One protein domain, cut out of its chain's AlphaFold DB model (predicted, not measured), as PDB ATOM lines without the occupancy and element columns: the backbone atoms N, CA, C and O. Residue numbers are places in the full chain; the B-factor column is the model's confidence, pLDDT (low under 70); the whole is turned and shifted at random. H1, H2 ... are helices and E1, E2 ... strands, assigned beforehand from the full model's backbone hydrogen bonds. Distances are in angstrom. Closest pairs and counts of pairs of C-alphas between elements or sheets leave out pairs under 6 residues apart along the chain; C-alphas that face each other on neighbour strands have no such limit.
ATOM      1  N   SER A  97     107.599 116.369 101.224       60.69
ATOM      2  CA  SER A  97     107.083 115.265 100.395       60.69
ATOM      3  C   SER A  97     107.894 115.105  99.110       60.69
ATOM      4  O   SER A  97     108.254 113.974  98.780       60.69
ATOM      5  N   ASN A  98     108.288 116.222  98.486       69.69
ATOM      6  CA  ASN A  98     109.176 116.244  97.318       69.69
ATOM      7  C   ASN A  98     110.549 115.643  97.654       69.69
ATOM      8  O   ASN A  98     111.050 114.771  96.952       69.69
ATOM      9  N   LEU A  99     111.113 115.988  98.817       68.62
ATOM     10  CA  LEU A  99     112.359 115.373  99.270       68.62
ATOM     11  C   LEU A  99     112.210 113.858  99.488       68.62
ATOM     12  O   LEU A  99     113.093 113.087  99.122       68.62
ATOM     13  N   ALA A 100     111.101 113.398 100.071       73.38
ATOM     14  CA  ALA A 100     110.878 111.973 100.299       73.38
ATOM     15  C   ALA A 100     110.676 111.189  98.991       73.38
ATOM     16  O   ALA A 100     111.134 110.048  98.888       73.38
ATOM     17  N   SER A 101     109.999 111.763  97.992       77.38
ATOM     18  CA  SER A 101     109.891 111.161  96.659       77.38
ATOM     19  C   SER A 101     111.235 111.124  95.946       77.38
ATOM     20  O   SER A 101     111.580 110.076  95.399       77.38
ATOM     21  N   ASP A 102     112.019 112.197  96.031       73.56
ATOM     22  CA  ASP A 102     113.330 112.307  95.389       73.56
ATOM     23  C   ASP A 102     114.339 111.356  96.028       73.56
ATOM     24  O   ASP A 102     115.054 110.649  95.326       73.56
ATOM     25  N   LEU A 103     114.334 111.233  97.359       70.94
ATOM     26  CA  LEU A 103     115.140 110.248  98.081       70.94
ATOM     27  C   LEU A 103     114.747 108.814  97.715       70.94
ATOM     28  O   LEU A 103     115.622 107.966  97.560       70.94
ATOM     29  N   ARG A 104     113.452 108.512  97.550       76.25
ATOM     30  CA  ARG A 104     112.997 107.183  97.100       76.25
ATOM     31  C   ARG A 104     113.344 106.922  95.634       76.25
ATOM     32  O   ARG A 104     113.646 105.783  95.286       76.25
ATOM     33  N   ALA A 105     113.278 107.934  94.772       73.31
ATOM     34  CA  ALA A 105     113.706 107.847  93.379       73.31
ATOM     35  C   ALA A 105     115.217 107.598  93.297       73.31
ATOM     36  O   ALA A 105     115.622 106.581  92.746       73.31
ATOM     37  N   ALA A 106     116.022 108.408  93.987       65.50
ATOM     38  CA  ALA A 106     117.467 108.236  94.108       65.50
ATOM     39  C   ALA A 106     117.853 106.882  94.741       65.50
ATOM     40  O   ALA A 106     118.806 106.236  94.315       65.50
ATOM     41  N   ALA A 107     117.089 106.393  95.724       65.88
ATOM     42  CA  ALA A 107     117.308 105.072  96.315       65.88
ATOM     43  C   ALA A 107     117.000 103.926  95.343       65.88
ATOM     44  O   ALA A 107     117.752 102.952  95.307       65.88
ATOM     45  N   ARG A 108     115.942 104.045  94.527       67.94
ATOM     46  CA  ARG A 108     115.649 103.101  93.430       67.94
ATOM     47  C   ARG A 108     116.701 103.162  92.328       67.94
ATOM     48  O   ARG A 108     117.051 102.133  91.757       67.94
ATOM     49  N   GLU A 109     117.237 104.350  92.078       63.66
ATOM     50  CA  GLU A 109     118.405 104.574  91.230       63.66
ATOM     51  C   GLU A 109     119.705 104.074  91.880       63.66
ATOM     52  O   GLU A 109     120.725 104.099  91.217       63.66
ATOM     53  N   GLY A 110     119.687 103.543  93.111       51.50
ATOM     54  CA  GLY A 110     120.833 102.919  93.770       51.50
ATOM     55  C   GLY A 110     121.835 103.939  94.304       51.50
ATOM     56  O   GLY A 110     122.885 104.148  93.690       51.50
ATOM     57  N   PHE A 111     121.533 104.528  95.471       50.44
ATOM     58  CA  PHE A 111     122.445 105.389  96.240       50.44
ATOM     59  C   PHE A 111     123.877 104.830  96.210       50.44
ATOM     60  O   PHE A 111     124.179 103.817  96.837       50.44
ATOM     61  N   GLY A 112     124.760 105.472  95.442       48.00
ATOM     62  CA  GLY A 112     126.179 105.120  95.367       48.00
ATOM     63  C   GLY A 112     126.552 103.848  94.589       48.00
ATOM     64  O   GLY A 112     127.721 103.701  94.251       48.00
ATOM     65  N   THR A 113     125.625 102.951  94.237       43.28
ATOM     66  CA  THR A 113     125.938 101.746  93.430       43.28
ATOM     67  C   THR A 113     125.675 101.945  91.935       43.28
ATOM     68  O   THR A 113     126.354 101.339  91.106       43.28
ATOM     69  N   ARG A 114     124.761 102.862  91.589       42.69
ATOM     70  CA  ARG A 114     124.478 103.353  90.228       42.69
ATOM     71  C   ARG A 114     124.770 104.847  90.054       42.69
ATOM     72  O   ARG A 114     124.559 105.377  88.975       42.69
ATOM     73  N   ALA A 115     125.388 105.493  91.045       43.91
ATOM     74  CA  ALA A 115     126.100 106.765  90.866       43.91
ATOM     75  C   ALA A 115     127.421 106.580  90.077       43.91
ATOM     76  O   ALA A 115     128.421 107.252  90.329       43.91
ATOM     77  N   ARG A 116     127.452 105.614  89.150       52.00
ATOM     78  CA  ARG A 116     128.422 105.598  88.060       52.00
ATOM     79  C   ARG A 116     128.007 106.714  87.121       52.00
ATOM     80  O   ARG A 116     126.823 107.006  87.008       52.00
ATOM     81  N   ASN A 117     128.995 107.337  86.497       60.66
ATOM     82  CA  ASN A 117     128.784 108.317  85.453       60.66
ATOM     83  C   ASN A 117     127.616 107.869  84.540       60.66
ATOM     84  O   ASN A 117     127.772 106.886  83.817       60.66
ATOM     85  N   VAL A 118     126.450 108.538  84.613       66.31
ATOM     86  CA  VAL A 118     125.255 108.114  83.849       66.31
ATOM     87  C   VAL A 118     125.432 108.296  82.342       66.31
ATOM     88  O   VAL A 118     124.533 107.941  81.594       66.31
ATOM     89  N   ALA A 119     126.603 108.763  81.892       65.25
ATOM     90  CA  ALA A 119     127.053 108.779  80.505       65.25
ATOM     91  C   ALA A 119     126.547 107.602  79.653       65.25
ATOM     92  O   ALA A 119     126.081 107.818  78.541       65.25
ATOM     93  N   GLU A 120     126.630 106.372  80.171       69.38
ATOM     94  CA  GLU A 120     126.261 105.147  79.441       69.38
ATOM     95  C   GLU A 120     124.750 104.858  79.422       69.38
ATOM     96  O   GLU A 120     124.285 104.064  78.609       69.38
ATOM     97  N   THR A 121     123.978 105.479  80.316       74.38
ATOM     98  CA  THR A 121     122.533 105.250  80.491       74.38
ATOM     99  C   THR A 121     121.679 106.476  80.168       74.38
ATOM    100  O   THR A 121     120.465 106.419  80.334       74.38
ATOM    101  N   MET A 122     122.303 107.581  79.759       81.06
ATOM    102  CA  MET A 122     121.653 108.833  79.369       81.06
ATOM    103  C   MET A 122     120.880 108.674  78.057       81.06
ATOM    104  O   MET A 122     121.384 108.080  77.104       81.06
ATOM    105  N   ALA A 123     119.692 109.268  77.986       85.12
ATOM    106  CA  ALA A 123     118.871 109.352  76.786       85.12
ATOM    107  C   ALA A 123     118.484 110.803  76.459       85.12
ATOM    108  O   ALA A 123     118.540 111.704  77.298       85.12
ATOM    109  N   ALA A 124     118.065 111.037  75.214       87.75
ATOM    110  CA  ALA A 124     117.463 112.308  74.830       87.75
ATOM    111  C   ALA A 124     116.199 112.578  75.668       87.75
ATOM    112  O   ALA A 124     115.358 111.699  75.847       87.75
ATOM    113  N   GLY A 125     116.073 113.800  76.180       87.06
ATOM    114  CA  GLY A 125     115.019 114.225  77.099       87.06
ATOM    115  C   GLY A 125     115.400 114.158  78.580       87.06
ATOM    116  O   GLY A 125     114.749 114.827  79.386       87.06
ATOM    117  N   ASP A 126     116.461 113.435  78.950       89.06
ATOM    118  CA  ASP A 126     116.897 113.350  80.345       89.06
ATOM    119  C   ASP A 126     117.440 114.689  80.855       89.06
ATOM    120  O   ASP A 126     118.099 115.443  80.133       89.06
ATOM    121  N   VAL A 127     117.201 114.957  82.144       90.94
ATOM    122  CA  VAL A 127     117.802 116.087  82.856       90.94
ATOM    123  C   VAL A 127     119.006 115.606  83.657       90.94
ATOM    124  O   VAL A 127     118.871 114.840  84.617       90.94
ATOM    125  N   VAL A 128     120.180 116.108  83.289       91.44
ATOM    126  CA  VAL A 128     121.464 115.743  83.886       91.44
ATOM    127  C   VAL A 128     122.170 116.944  84.498       91.44
ATOM    128  O   VAL A 128     122.007 118.086  84.071       91.44
ATOM    129  N   VAL A 129     122.988 116.675  85.509       92.56
ATOM    130  CA  VAL A 129     123.802 117.660  86.214       92.56
ATOM    131  C   VAL A 129     125.273 117.254  86.089       92.56
ATOM    132  O   VAL A 129     125.673 116.232  86.655       92.56
ATOM    133  N   PRO A 130     126.107 118.021  85.363       91.50
ATOM    134  CA  PRO A 130     127.534 117.763  85.279       91.50
ATOM    135  C   PRO A 130     128.214 118.170  86.588       91.50
ATOM    136  O   PRO A 130     128.085 119.305  87.056       91.50
ATOM    137  N   ILE A 131     128.991 117.264  87.169       90.06
ATOM    138  CA  ILE A 131     129.804 117.503  88.360       90.06
ATOM    139  C   ILE A 131     131.273 117.452  87.967       90.06
ATOM    140  O   ILE A 131     131.744 116.495  87.361       90.06
ATOM    141  N   CYS A 132     132.022 118.486  88.344       88.31
ATOM    142  CA  CYS A 132     133.458 118.552  88.101       88.31
ATOM    143  C   CYS A 132     134.165 119.102  89.338       88.31
ATOM    144  O   CYS A 132     134.021 120.281  89.664       88.31
ATOM    145  N   GLY A 133     134.899 118.241  90.051       80.50
ATOM    146  CA  GLY A 133     135.650 118.613  91.256       80.50
ATOM    147  C   GLY A 133     136.964 119.349  90.971       80.50
ATOM    148  O   GLY A 133     137.425 120.117  91.809       80.50
ATOM    149  N   ASN A 134     137.551 119.155  89.786       88.56
ATOM    150  CA  ASN A 134     138.810 119.787  89.394       88.56
ATOM    151  C   ASN A 134     138.563 121.217  88.875       88.56
ATOM    152  O   ASN A 134     137.775 121.419  87.950       88.56
ATOM    153  N   LEU A 135     139.247 122.202  89.467       87.19
ATOM    154  CA  LEU A 135     139.038 123.623  89.180       87.19
ATOM    155  C   LEU A 135     139.443 124.014  87.749       87.19
ATOM    156  O   LEU A 135     138.703 124.736  87.082       87.19
ATOM    157  N   GLU A 136     140.569 123.500  87.251       87.44
ATOM    158  CA  GLU A 136     141.058 123.778  85.894       87.44
ATOM    159  C   GLU A 136     140.094 123.220  84.845       87.44
ATOM    160  O   GLU A 136     139.648 123.942  83.952       87.44
ATOM    161  N   ARG A 137     139.662 121.963  85.000       87.38
ATOM    162  CA  ARG A 137     138.671 121.354  84.097       87.38
ATOM    163  C   ARG A 137     137.331 122.074  84.146       87.38
ATOM    164  O   ARG A 137     136.692 122.239  83.112       87.38
ATOM    165  N   ARG A 138     136.907 122.535  85.324       89.88
ATOM    166  CA  ARG A 138     135.684 123.335  85.470       89.88
ATOM    167  C   ARG A 138     135.776 124.641  84.680       89.88
ATOM    168  O   ARG A 138     134.796 125.017  84.047       89.88
ATOM    169  N   SER A 139     136.937 125.298  84.674       89.44
ATOM    170  CA  SER A 139     137.152 126.509  83.876       89.44
ATOM    171  C   SER A 139     137.095 126.233  82.367       89.44
ATOM    172  O   SER A 139     136.432 126.971  81.642       89.44
ATOM    173  N   ALA A 140     137.679 125.123  81.906       90.38
ATOM    174  CA  ALA A 140     137.623 124.708  80.505       90.38
ATOM    175  C   ALA A 140     136.192 124.351  80.056       90.38
ATOM    176  O   ALA A 140     135.761 124.753  78.977       90.38
ATOM    177  N   LEU A 141     135.424 123.651  80.900       90.25
ATOM    178  CA  LEU A 141     134.009 123.364  80.646       90.25
ATOM    179  C   LEU A 141     133.178 124.653  80.586       90.25
ATOM    180  O   LEU A 141     132.378 124.818  79.669       90.25
ATOM    181  N   ALA A 142     133.421 125.598  81.499       89.69
ATOM    182  CA  ALA A 142     132.725 126.882  81.519       89.69
ATOM    183  C   ALA A 142     133.025 127.741  80.277       89.69
ATOM    184  O   ALA A 142     132.122 128.390  79.765       89.69
ATOM    185  N   GLN A 143     134.251 127.707  79.739       88.75
ATOM    186  CA  GLN A 143     134.584 128.369  78.466       88.75
ATOM    187  C   GLN A 143     133.840 127.755  77.274       88.75
ATOM    188  O   GLN A 143     133.491 128.454  76.329       88.75
ATOM    189  N   ARG A 144     133.543 126.455  77.342       87.06
ATOM    190  CA  ARG A 144     132.671 125.752  76.390       87.06
ATOM    191  C   ARG A 144     131.189 125.890  76.761       87.06
ATOM    192  O   ARG A 144     130.349 125.262  76.127       87.06
ATOM    193  N   GLY A 145     130.884 126.720  77.765       84.88
ATOM    194  CA  GLY A 145     129.575 127.042  78.338       84.88
ATOM    195  C   GLY A 145     128.809 125.861  78.908       84.88
ATOM    196  O   GLY A 145     127.585 125.852  78.855       84.88
ATOM    197  N   LEU A 146     129.524 124.893  79.478       90.56
ATOM    198  CA  LEU A 146     128.967 123.910  80.395       90.56
ATOM    199  C   LEU A 146     129.390 124.253  81.830       90.56
ATOM    200  O   LEU A 146     130.550 124.124  82.218       90.56
ATOM    201  N   TYR A 147     128.425 124.658  82.642       92.75
ATOM    202  CA  TYR A 147     128.633 125.008  84.045       92.75
ATOM    203  C   TYR A 147     128.307 123.829  84.967       92.75
ATOM    204  O   TYR A 147     127.205 123.284  84.921       92.75
ATOM    205  N   ALA A 148     129.257 123.452  85.826       91.12
ATOM    206  CA  ALA A 148     129.057 122.381  86.800       91.12
ATOM    207  C   ALA A 148     127.961 122.743  87.821       91.12
ATOM    208  O   ALA A 148     127.932 123.866  88.323       91.12
ATOM    209  N   GLY A 149     127.092 121.785  88.152       89.56
ATOM    210  CA  GLY A 149     125.978 121.970  89.093       89.56
ATOM    211  C   GLY A 149     124.712 122.605  88.501       89.56
ATOM    212  O   GLY A 149     123.743 122.787  89.235       89.56
ATOM    213  N   VAL A 150     124.699 122.929  87.202       93.25
ATOM    214  CA  VAL A 150     123.505 123.399  86.471       93.25
ATOM    215  C   VAL A 150     122.749 122.204  85.881       93.25
ATOM    216  O   VAL A 150     123.367 121.233  85.458       93.25
ATOM    217  N   GLU A 151     121.418 122.265  85.848       94.44
ATOM    218  CA  GLU A 151     120.581 121.223  85.236       94.44
ATOM    219  C   GLU A 151     120.505 121.440  83.715       94.44
ATOM    220  O   GLU A 151     120.108 122.518  83.263       94.44
ATOM    221  N   TYR A 152     120.854 120.425  82.924       94.00
ATOM    222  CA  TYR A 152     120.774 120.446  81.460       94.00
ATOM    223  C   TYR A 152     119.832 119.362  80.954       94.00
ATOM    224  O   TYR A 152     119.868 118.236  81.437       94.00
ATOM    225  N   VAL A 153     119.025 119.700  79.952       94.56
ATOM    226  CA  VAL A 153     118.237 118.743  79.173       94.56
ATOM    227  C   VAL A 153     119.105 118.240  78.026       94.56
ATOM    228  O   VAL A 153     119.689 119.043  77.292       94.56
ATOM    229  N   ILE A 154     119.179 116.922  77.867       92.00
ATOM    230  CA  ILE A 154     119.824 116.291  76.718       92.00
ATOM    231  C   ILE A 154     118.890 116.409  75.516       92.00
ATOM    232  O   ILE A 154     117.765 115.920  75.547       92.00
ATOM    233  N   ASN A 155     119.356 117.045  74.447       92.56
ATOM    234  CA  ASN A 155     118.617 117.107  73.191       92.56
ATOM    235  C   ASN A 155     118.872 115.851  72.354       92.56
ATOM    236  O   ASN A 155     117.929 115.261  71.840       92.56
ATOM    237  N   GLU A 156     120.139 115.460  72.220       92.12
ATOM    238  CA  GLU A 156     120.569 114.383  71.328       92.12
ATOM    239  C   GLU A 156     121.919 113.802  71.777       92.12
ATOM    240  O   GLU A 156     122.731 114.502  72.392       92.12
ATOM    241  N   ILE A 157     122.152 112.520  71.479       87.44
ATOM    242  CA  ILE A 157     123.406 111.808  71.758       87.44
ATOM    243  C   ILE A 157     123.838 111.089  70.479       87.44
ATOM    244  O   ILE A 157     123.196 110.127  70.062       87.44
ATOM    245  N   GLU A 158     124.945 111.522  69.880       87.12
ATOM    246  CA  GLU A 158     125.489 110.949  68.645       87.12
ATOM    247  C   GLU A 158     127.005 110.769  68.747       87.12
ATOM    248  O   GLU A 158     127.734 111.669  69.168       87.12
ATOM    249  N   GLY A 159     127.506 109.593  68.353       80.00
ATOM    250  CA  GLY A 159     128.946 109.361  68.177       80.00
ATOM    251  C   GLY A 159     129.818 109.642  69.413       80.00
ATOM    252  O   GLY A 159     130.976 110.021  69.262       80.00
ATOM    253  N   GLY A 160     129.279 109.502  70.631       83.31
ATOM    254  CA  GLY A 160     129.990 109.801  71.885       83.31
ATOM    255  C   GLY A 160     130.021 111.287  72.276       83.31
ATOM    256  O   GLY A 160     130.650 111.649  73.274       83.31
ATOM    257  N   SER A 161     129.330 112.144  71.522       89.56
ATOM    258  CA  SER A 161     129.056 113.537  71.873       89.56
ATOM    259  C   SER A 161     127.603 113.706  72.312       89.56
ATOM    260  O   SER A 161     126.712 112.988  71.863       89.56
ATOM    261  N   VAL A 162     127.369 114.661  73.208       90.81
ATOM    262  CA  VAL A 162     126.046 115.007  73.725       90.81
ATOM    263  C   VAL A 162     125.733 116.460  73.395       90.81
ATOM    264  O   VAL A 162     126.555 117.350  73.628       90.81
ATOM    265  N   THR A 163     124.539 116.692  72.858       93.62
ATOM    266  CA  THR A 163     123.992 118.022  72.584       93.62
ATOM    267  C   THR A 163     122.997 118.372  73.680       93.62
ATOM    268  O   THR A 163     122.050 117.626  73.925       93.62
ATOM    269  N   LEU A 164     123.208 119.494  74.363       92.94
ATOM    270  CA  LEU A 164     122.476 119.836  75.583       92.94
ATOM    271  C   LEU A 164     122.201 121.333  75.720       92.94
ATOM    272  O   LEU A 164     122.914 122.182  75.178       92.94
ATOM    273  N   ARG A 165     121.151 121.657  76.474       94.56
ATOM    274  CA  ARG A 165     120.761 123.032  76.823       94.56
ATOM    275  C   ARG A 165     120.335 123.118  78.289       94.56
ATOM    276  O   ARG A 165     119.837 122.123  78.816       94.56
ATOM    277  N   PRO A 166     120.489 124.266  78.963       95.00
ATOM    278  CA  PRO A 166     119.996 124.444  80.322       95.00
ATOM    279  C   PRO A 166     118.496 124.139  80.419       95.00
ATOM    280  O   PRO A 166     117.721 124.522  79.542       95.00
ATOM    281  N   ALA A 167     118.076 123.475  81.496       92.75
ATOM    282  CA  ALA A 167     116.663 123.203  81.771       92.75
ATOM    283  C   ALA A 167     115.860 124.480  82.090       92.75
ATOM    284  O   ALA A 167     114.631 124.475  82.063       92.75
ATOM    285  N   TYR A 168     116.554 125.579  82.387       93.38
ATOM    286  CA  TYR A 168     116.003 126.887  82.716       93.38
ATOM    287  C   TYR A 168     116.916 128.000  82.198       93.38
ATOM    288  O   TYR A 168     118.111 127.796  81.991       93.38
ATOM    289  N   ARG A 169     116.359 129.203  82.032       93.19
ATOM    290  CA  ARG A 169     117.123 130.390  81.633       93.19
ATOM    291  C   ARG A 169     118.187 130.717  82.684       93.19
ATOM    292  O   ARG A 169     117.874 130.844  83.870       93.19
ATOM    293  N   LEU A 170     119.431 130.873  82.254       92.25
ATOM    294  CA  LEU A 170     120.547 131.225  83.119       92.25
ATOM    295  C   LEU A 170     120.575 132.732  83.400       92.25
ATOM    296  O   LEU A 170     119.874 133.548  82.795       92.25
ATOM    297  N   ARG A 171     121.406 133.129  84.370       91.44
ATOM    298  CA  ARG A 171     121.655 134.551  84.649       91.44
ATOM    299  C   ARG A 171     122.285 135.208  83.412       91.44
ATOM    300  O   ARG A 171     123.091 134.556  82.759       91.44
ATOM    301  N   PRO A 172     122.033 136.502  83.136       91.31
ATOM    302  CA  PRO A 172     122.488 137.150  81.899       91.31
ATOM    303  C   PRO A 172     123.987 137.035  81.580       91.31
ATOM    304  O   PRO A 172     124.354 137.053  80.417       91.31
ATOM    305  N   HIS A 173     124.851 136.905  82.592       88.31
ATOM    306  CA  HIS A 173     126.304 136.753  82.421       88.31
ATOM    307  C   HIS A 173     126.768 135.298  82.202       88.31
ATOM    308  O   HIS A 173     127.943 135.077  81.932       88.31
ATOM    309  N   LEU A 174     125.875 134.317  82.365       89.06
ATOM    310  CA  LEU A 174     126.098 132.893  82.070       89.06
ATOM    311  C   LEU A 174     125.283 132.428  80.857       89.06
ATOM    312  O   LEU A 174     125.571 131.373  80.290       89.06
ATOM    313  N   GLU A 175     124.252 133.194  80.502       90.12
ATOM    314  CA  GLU A 175     123.360 132.934  79.385       90.12
ATOM    315  C   GLU A 175     124.083 133.122  78.056       90.12
ATOM    316  O   GLU A 175     124.862 134.059  77.872       90.12
ATOM    317  N   ARG A 176     123.796 132.227  77.117       88.56
ATOM    318  CA  ARG A 176     124.413 132.204  75.795       88.56
ATOM    319  C   ARG A 176     123.356 132.360  74.715       88.56
ATOM    320  O   ARG A 176     122.202 131.983  74.894       88.56
ATOM    321  N   SER A 177     123.761 132.906  73.576       86.62
ATOM    322  CA  SER A 177     122.899 133.020  72.396       86.62
ATOM    323  C   SER A 177     122.934 131.781  71.498       86.62
ATOM    324  O   SER A 177     122.084 131.653  70.626       86.62
ATOM    325  N   ASP A 178     123.906 130.887  71.689       89.12
ATOM    326  CA  ASP A 178     124.226 129.757  70.809       89.12
ATOM    327  C   ASP A 178     123.898 128.386  71.429       89.12
ATOM    328  O   ASP A 178     124.632 127.417  71.255       89.12
ATOM    329  N   TRP A 179     122.785 128.284  72.162       89.25
ATOM    330  CA  TRP A 179     122.247 126.985  72.586       89.25
ATOM    331  C   TRP A 179     121.572 126.237  71.420       89.25
ATOM    332  O   TRP A 179     120.939 126.888  70.586       89.25
ATOM    333  N   PRO A 180     121.569 124.887  71.400       93.06
ATOM    334  CA  PRO A 180     122.227 123.959  72.329       93.06
ATOM    335  C   PRO A 180     123.729 123.794  72.041       93.06
ATOM    336  O   PRO A 180     124.200 124.079  70.947       93.06
ATOM    337  N   VAL A 181     124.480 123.297  73.024       91.44
ATOM    338  CA  VAL A 181     125.934 123.088  72.924       91.44
ATOM    339  C   VAL A 181     126.237 121.603  72.804       91.44
ATOM    340  O   VAL A 181     125.666 120.800  73.540       91.44
ATOM    341  N   THR A 182     127.175 121.251  71.924       91.94
ATOM    342  CA  THR A 182     127.652 119.875  71.742       91.94
ATOM    343  C   THR A 182     129.039 119.696  72.353       91.94
ATOM    344  O   THR A 182     129.952 120.482  72.089       91.94
ATOM    345  N   LEU A 183     129.215 118.653  73.165       90.50
ATOM    346  CA  LEU A 183     130.511 118.286  73.737       90.50
ATOM    347  C   LEU A 183     130.691 116.765  73.857       90.50
ATOM    348  O   LEU A 183     129.707 116.044  74.024       90.50
ATOM    349  N   PRO A 184     131.940 116.266  73.820       90.31
ATOM    350  CA  PRO A 184     132.247 114.879  74.145       90.31
ATOM    351  C   PRO A 184     131.749 114.504  75.543       90.31
ATOM    352  O   PRO A 184     132.029 115.201  76.522       90.31
ATOM    353  N   VAL A 185     131.074 113.360  75.667       86.69
ATOM    354  CA  VAL A 185     130.577 112.856  76.961       86.69
ATOM    355  C   VAL A 185     131.727 112.641  77.958       86.69
ATOM    356  O   VAL A 185     131.542 112.831  79.161       86.69
ATOM    357  N   SER A 186     132.927 112.317  77.460       86.69
ATOM    358  CA  SER A 186     134.153 112.110  78.244       86.69
ATOM    359  C   SER A 186     134.726 113.372  78.893       86.69
ATOM    360  O   SER A 186     135.534 113.259  79.816       86.69
ATOM    361  N   ASP A 187     134.343 114.567  78.432       86.69
ATOM    362  CA  ASP A 187     134.876 115.828  78.969       86.69
ATOM    363  C   ASP A 187     134.330 116.132  80.371       86.69
ATOM    364  O   ASP A 187     134.964 116.838  81.164       86.69
ATOM    365  N   VAL A 188     133.169 115.567  80.708       86.00
ATOM    366  CA  VAL A 188     132.555 115.692  82.028       86.00
ATOM    367  C   VAL A 188     132.879 114.446  82.851       86.00
ATOM    368  O   VAL A 188     132.489 113.337  82.487       86.00
ATOM    369  N   PRO A 189     133.571 114.602  83.993       84.25
ATOM    370  CA  PRO A 189     134.056 113.456  84.752       84.25
ATOM    371  C   PRO A 189     132.929 112.690  85.455       84.25
ATOM    372  O   PRO A 189     133.072 111.493  85.701       84.25
ATOM    373  N   LEU A 190     131.828 113.365  85.792       86.81
ATOM    374  CA  LEU A 190     130.680 112.755  86.444       86.81
ATOM    375  C   LEU A 190     129.386 113.430  85.992       86.81
ATOM    376  O   LEU A 190     129.152 114.599  86.297       86.81
ATOM    377  N   TRP A 191     128.536 112.678  85.305       86.50
ATOM    378  CA  TRP A 191     127.143 113.042  85.078       86.50
ATOM    379  C   TRP A 191     126.283 112.470  86.214       86.50
ATOM    380  O   TRP A 191     126.469 111.311  86.592       86.50
ATOM    381  N   LEU A 192     125.365 113.269  86.762       88.12
ATOM    382  CA  LEU A 192     124.349 112.842  87.733       88.12
ATOM    383  C   LEU A 192     122.942 113.104  87.189       88.12
ATOM    384  O   LEU A 192     122.734 114.090  86.486       88.12
ATOM    385  N   SER A 193     121.963 112.276  87.559       86.88
ATOM    386  CA  SER A 193     120.549 112.611  87.359       86.88
ATOM    387  C   SER A 193     120.137 113.773  88.271       86.88
ATOM    388  O   SER A 193     120.730 113.988  89.337       86.88
ATOM    389  N   LYS A 194     119.098 114.521  87.878       85.81
ATOM    390  CA  LYS A 194     118.507 115.584  88.712       85.81
ATOM    391  C   LYS A 194     118.152 115.087  90.118       85.81
ATOM    392  O   LYS A 194     118.543 115.708  91.106       85.81
ATOM    393  N   THR A 195     117.472 113.947  90.199       85.56
ATOM    394  CA  THR A 195     117.045 113.299  91.450       85.56
ATOM    395  C   THR A 195     118.240 112.945  92.329       85.56
ATOM    396  O   THR A 195     118.266 113.296  93.508       85.56
ATOM    397  N   THR A 196     119.279 112.327  91.760       85.06
ATOM    398  CA  THR A 196     120.500 111.966  92.497       85.06
ATOM    399  C   THR A 196     121.248 113.201  93.003       85.06
ATOM    400  O   THR A 196     121.707 113.215  94.147       85.06
ATOM    401  N   TYR A 197     121.352 114.262  92.197       87.12
ATOM    402  CA  TYR A 197     122.005 115.506  92.609       87.12
ATOM    403  C   TYR A 197     121.248 116.215  93.744       87.12
ATOM    404  O   TYR A 197     121.852 116.599  94.752       87.12
ATOM    405  N   GLN A 198     119.925 116.347  93.626       87.31
ATOM    406  CA  GLN A 198     119.079 116.966  94.652       87.31
ATOM    407  C   GLN A 198     119.080 116.154  95.955       87.31
ATOM    408  O   GLN A 198     119.285 116.708  97.033       87.31
TER     409      GLN A 198
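What this domain is: This is residues 97 to 198 of the 408 residues of the protein "Mitochondrial inner membrane protease subunit" of Thalassiosira oceanica (UniProt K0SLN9). A five-stranded antiparallel sheet is curled like part of a barrel, and it is open between its edge strands E4 and E5, which residues 185 to 189 join. The short helix H3 follows E5 and packs on the sheet there; H1 lies beyond H3 at one end of the longest axis, and H2 lies off the sheet between E1 and E2 in the chain. The printed part has 102 residues with three named helices and five named strands, in the order H1 E1 H2 E2 E3 E4 E5 H3 along the chain, and its class is mixed, helices and strands. The sheet's order is E4 E3 E2 E1 E5. The whole is compact, with a radius of gyration of the C-alphas of 13.7 A and spans of 37 by 29 by 27 A.

How they stand to each other: H1, residues 97 to 108, touches H3, residues 194 to 198, with residues 102 to 106 alone; the closest C-alphas are those of Ala 106 and Thr 196, 5.1 A apart. H1 is not on the sheet. The inner strand E1, residues 127 to 131, has staggered pairing: it pairs over residues 127 to 128 with E2, residues 152 to 158, and over residues 128 to 131 with E5, residues 190 to 193. E1 and E2 are antiparallel, with N 128 and O 152 within hydrogen-bond range at 2.8 A. H2, residues 135 to 143, is only just not on the sheet, with 4 pairs of C-alphas within 10 A, and it is apart from H1 and H3. E2, E3 of residues 161 to 166 and E4 of residues 181 to 184 make a meander, each strand the antiparallel neighbour of the one before. In the hairpin of E2 and E3, at 159 degrees, N 155 and O 163 are within hydrogen-bond range at 2.8 A. In the hairpin of E3 and E4, at 142 degrees, N 162 and O 183 are 2.8 A apart. E4 and E5 are the edge strands and are apart. E5 and E1 are antiparallel at 148 degrees, with N 129 and O 192 within hydrogen-bond range at 2.8 A. H3 is on the sheet at a height of 7.2 A and only just lies over E5, with 3 of its 5 C-alphas falling on that strand. In H1, H2 and H3 every O i to N i+4 pair is within hydrogen-bond range.

Where its parts are: H1 begins at C-alpha 97, (107.083, 115.265, 100.395), and measures 16.4 A from first to last C-alpha. E1 runs from Val 127 to Ile 131, and H2 from Leu 135 to Gln 143, 12.5 A. E2, from Tyr 152 at (120.774, 120.446, 81.460) to Glu 158, measures 16.6 A, and E3, from Ser 161 to Pro 166, measures 16.5 A. E4 runs from Val 181 to Pro 184, and E5 from Leu 190 to Ser 193. H3 follows directly, from Lys 194 to Gln 198, whose C-alpha is at (119.079, 116.966, 94.652).

The domain as a whole: The C-alphas of Ser 97 and Gly 159 are the two farthest apart, at 39.4 A. The sheet is strongly twisted; from edge to edge its strands' lines turn by 125 degrees and the way across it by 101 degrees. The printed part has no cut. The links from H1 to E1, residues 109 to 126, and from E3 to E4, residues 167 to 180, are long. The mean pLDDT of the printed part is 82.8, and it is under 70 at residues 97 to 99 and 106 to 120.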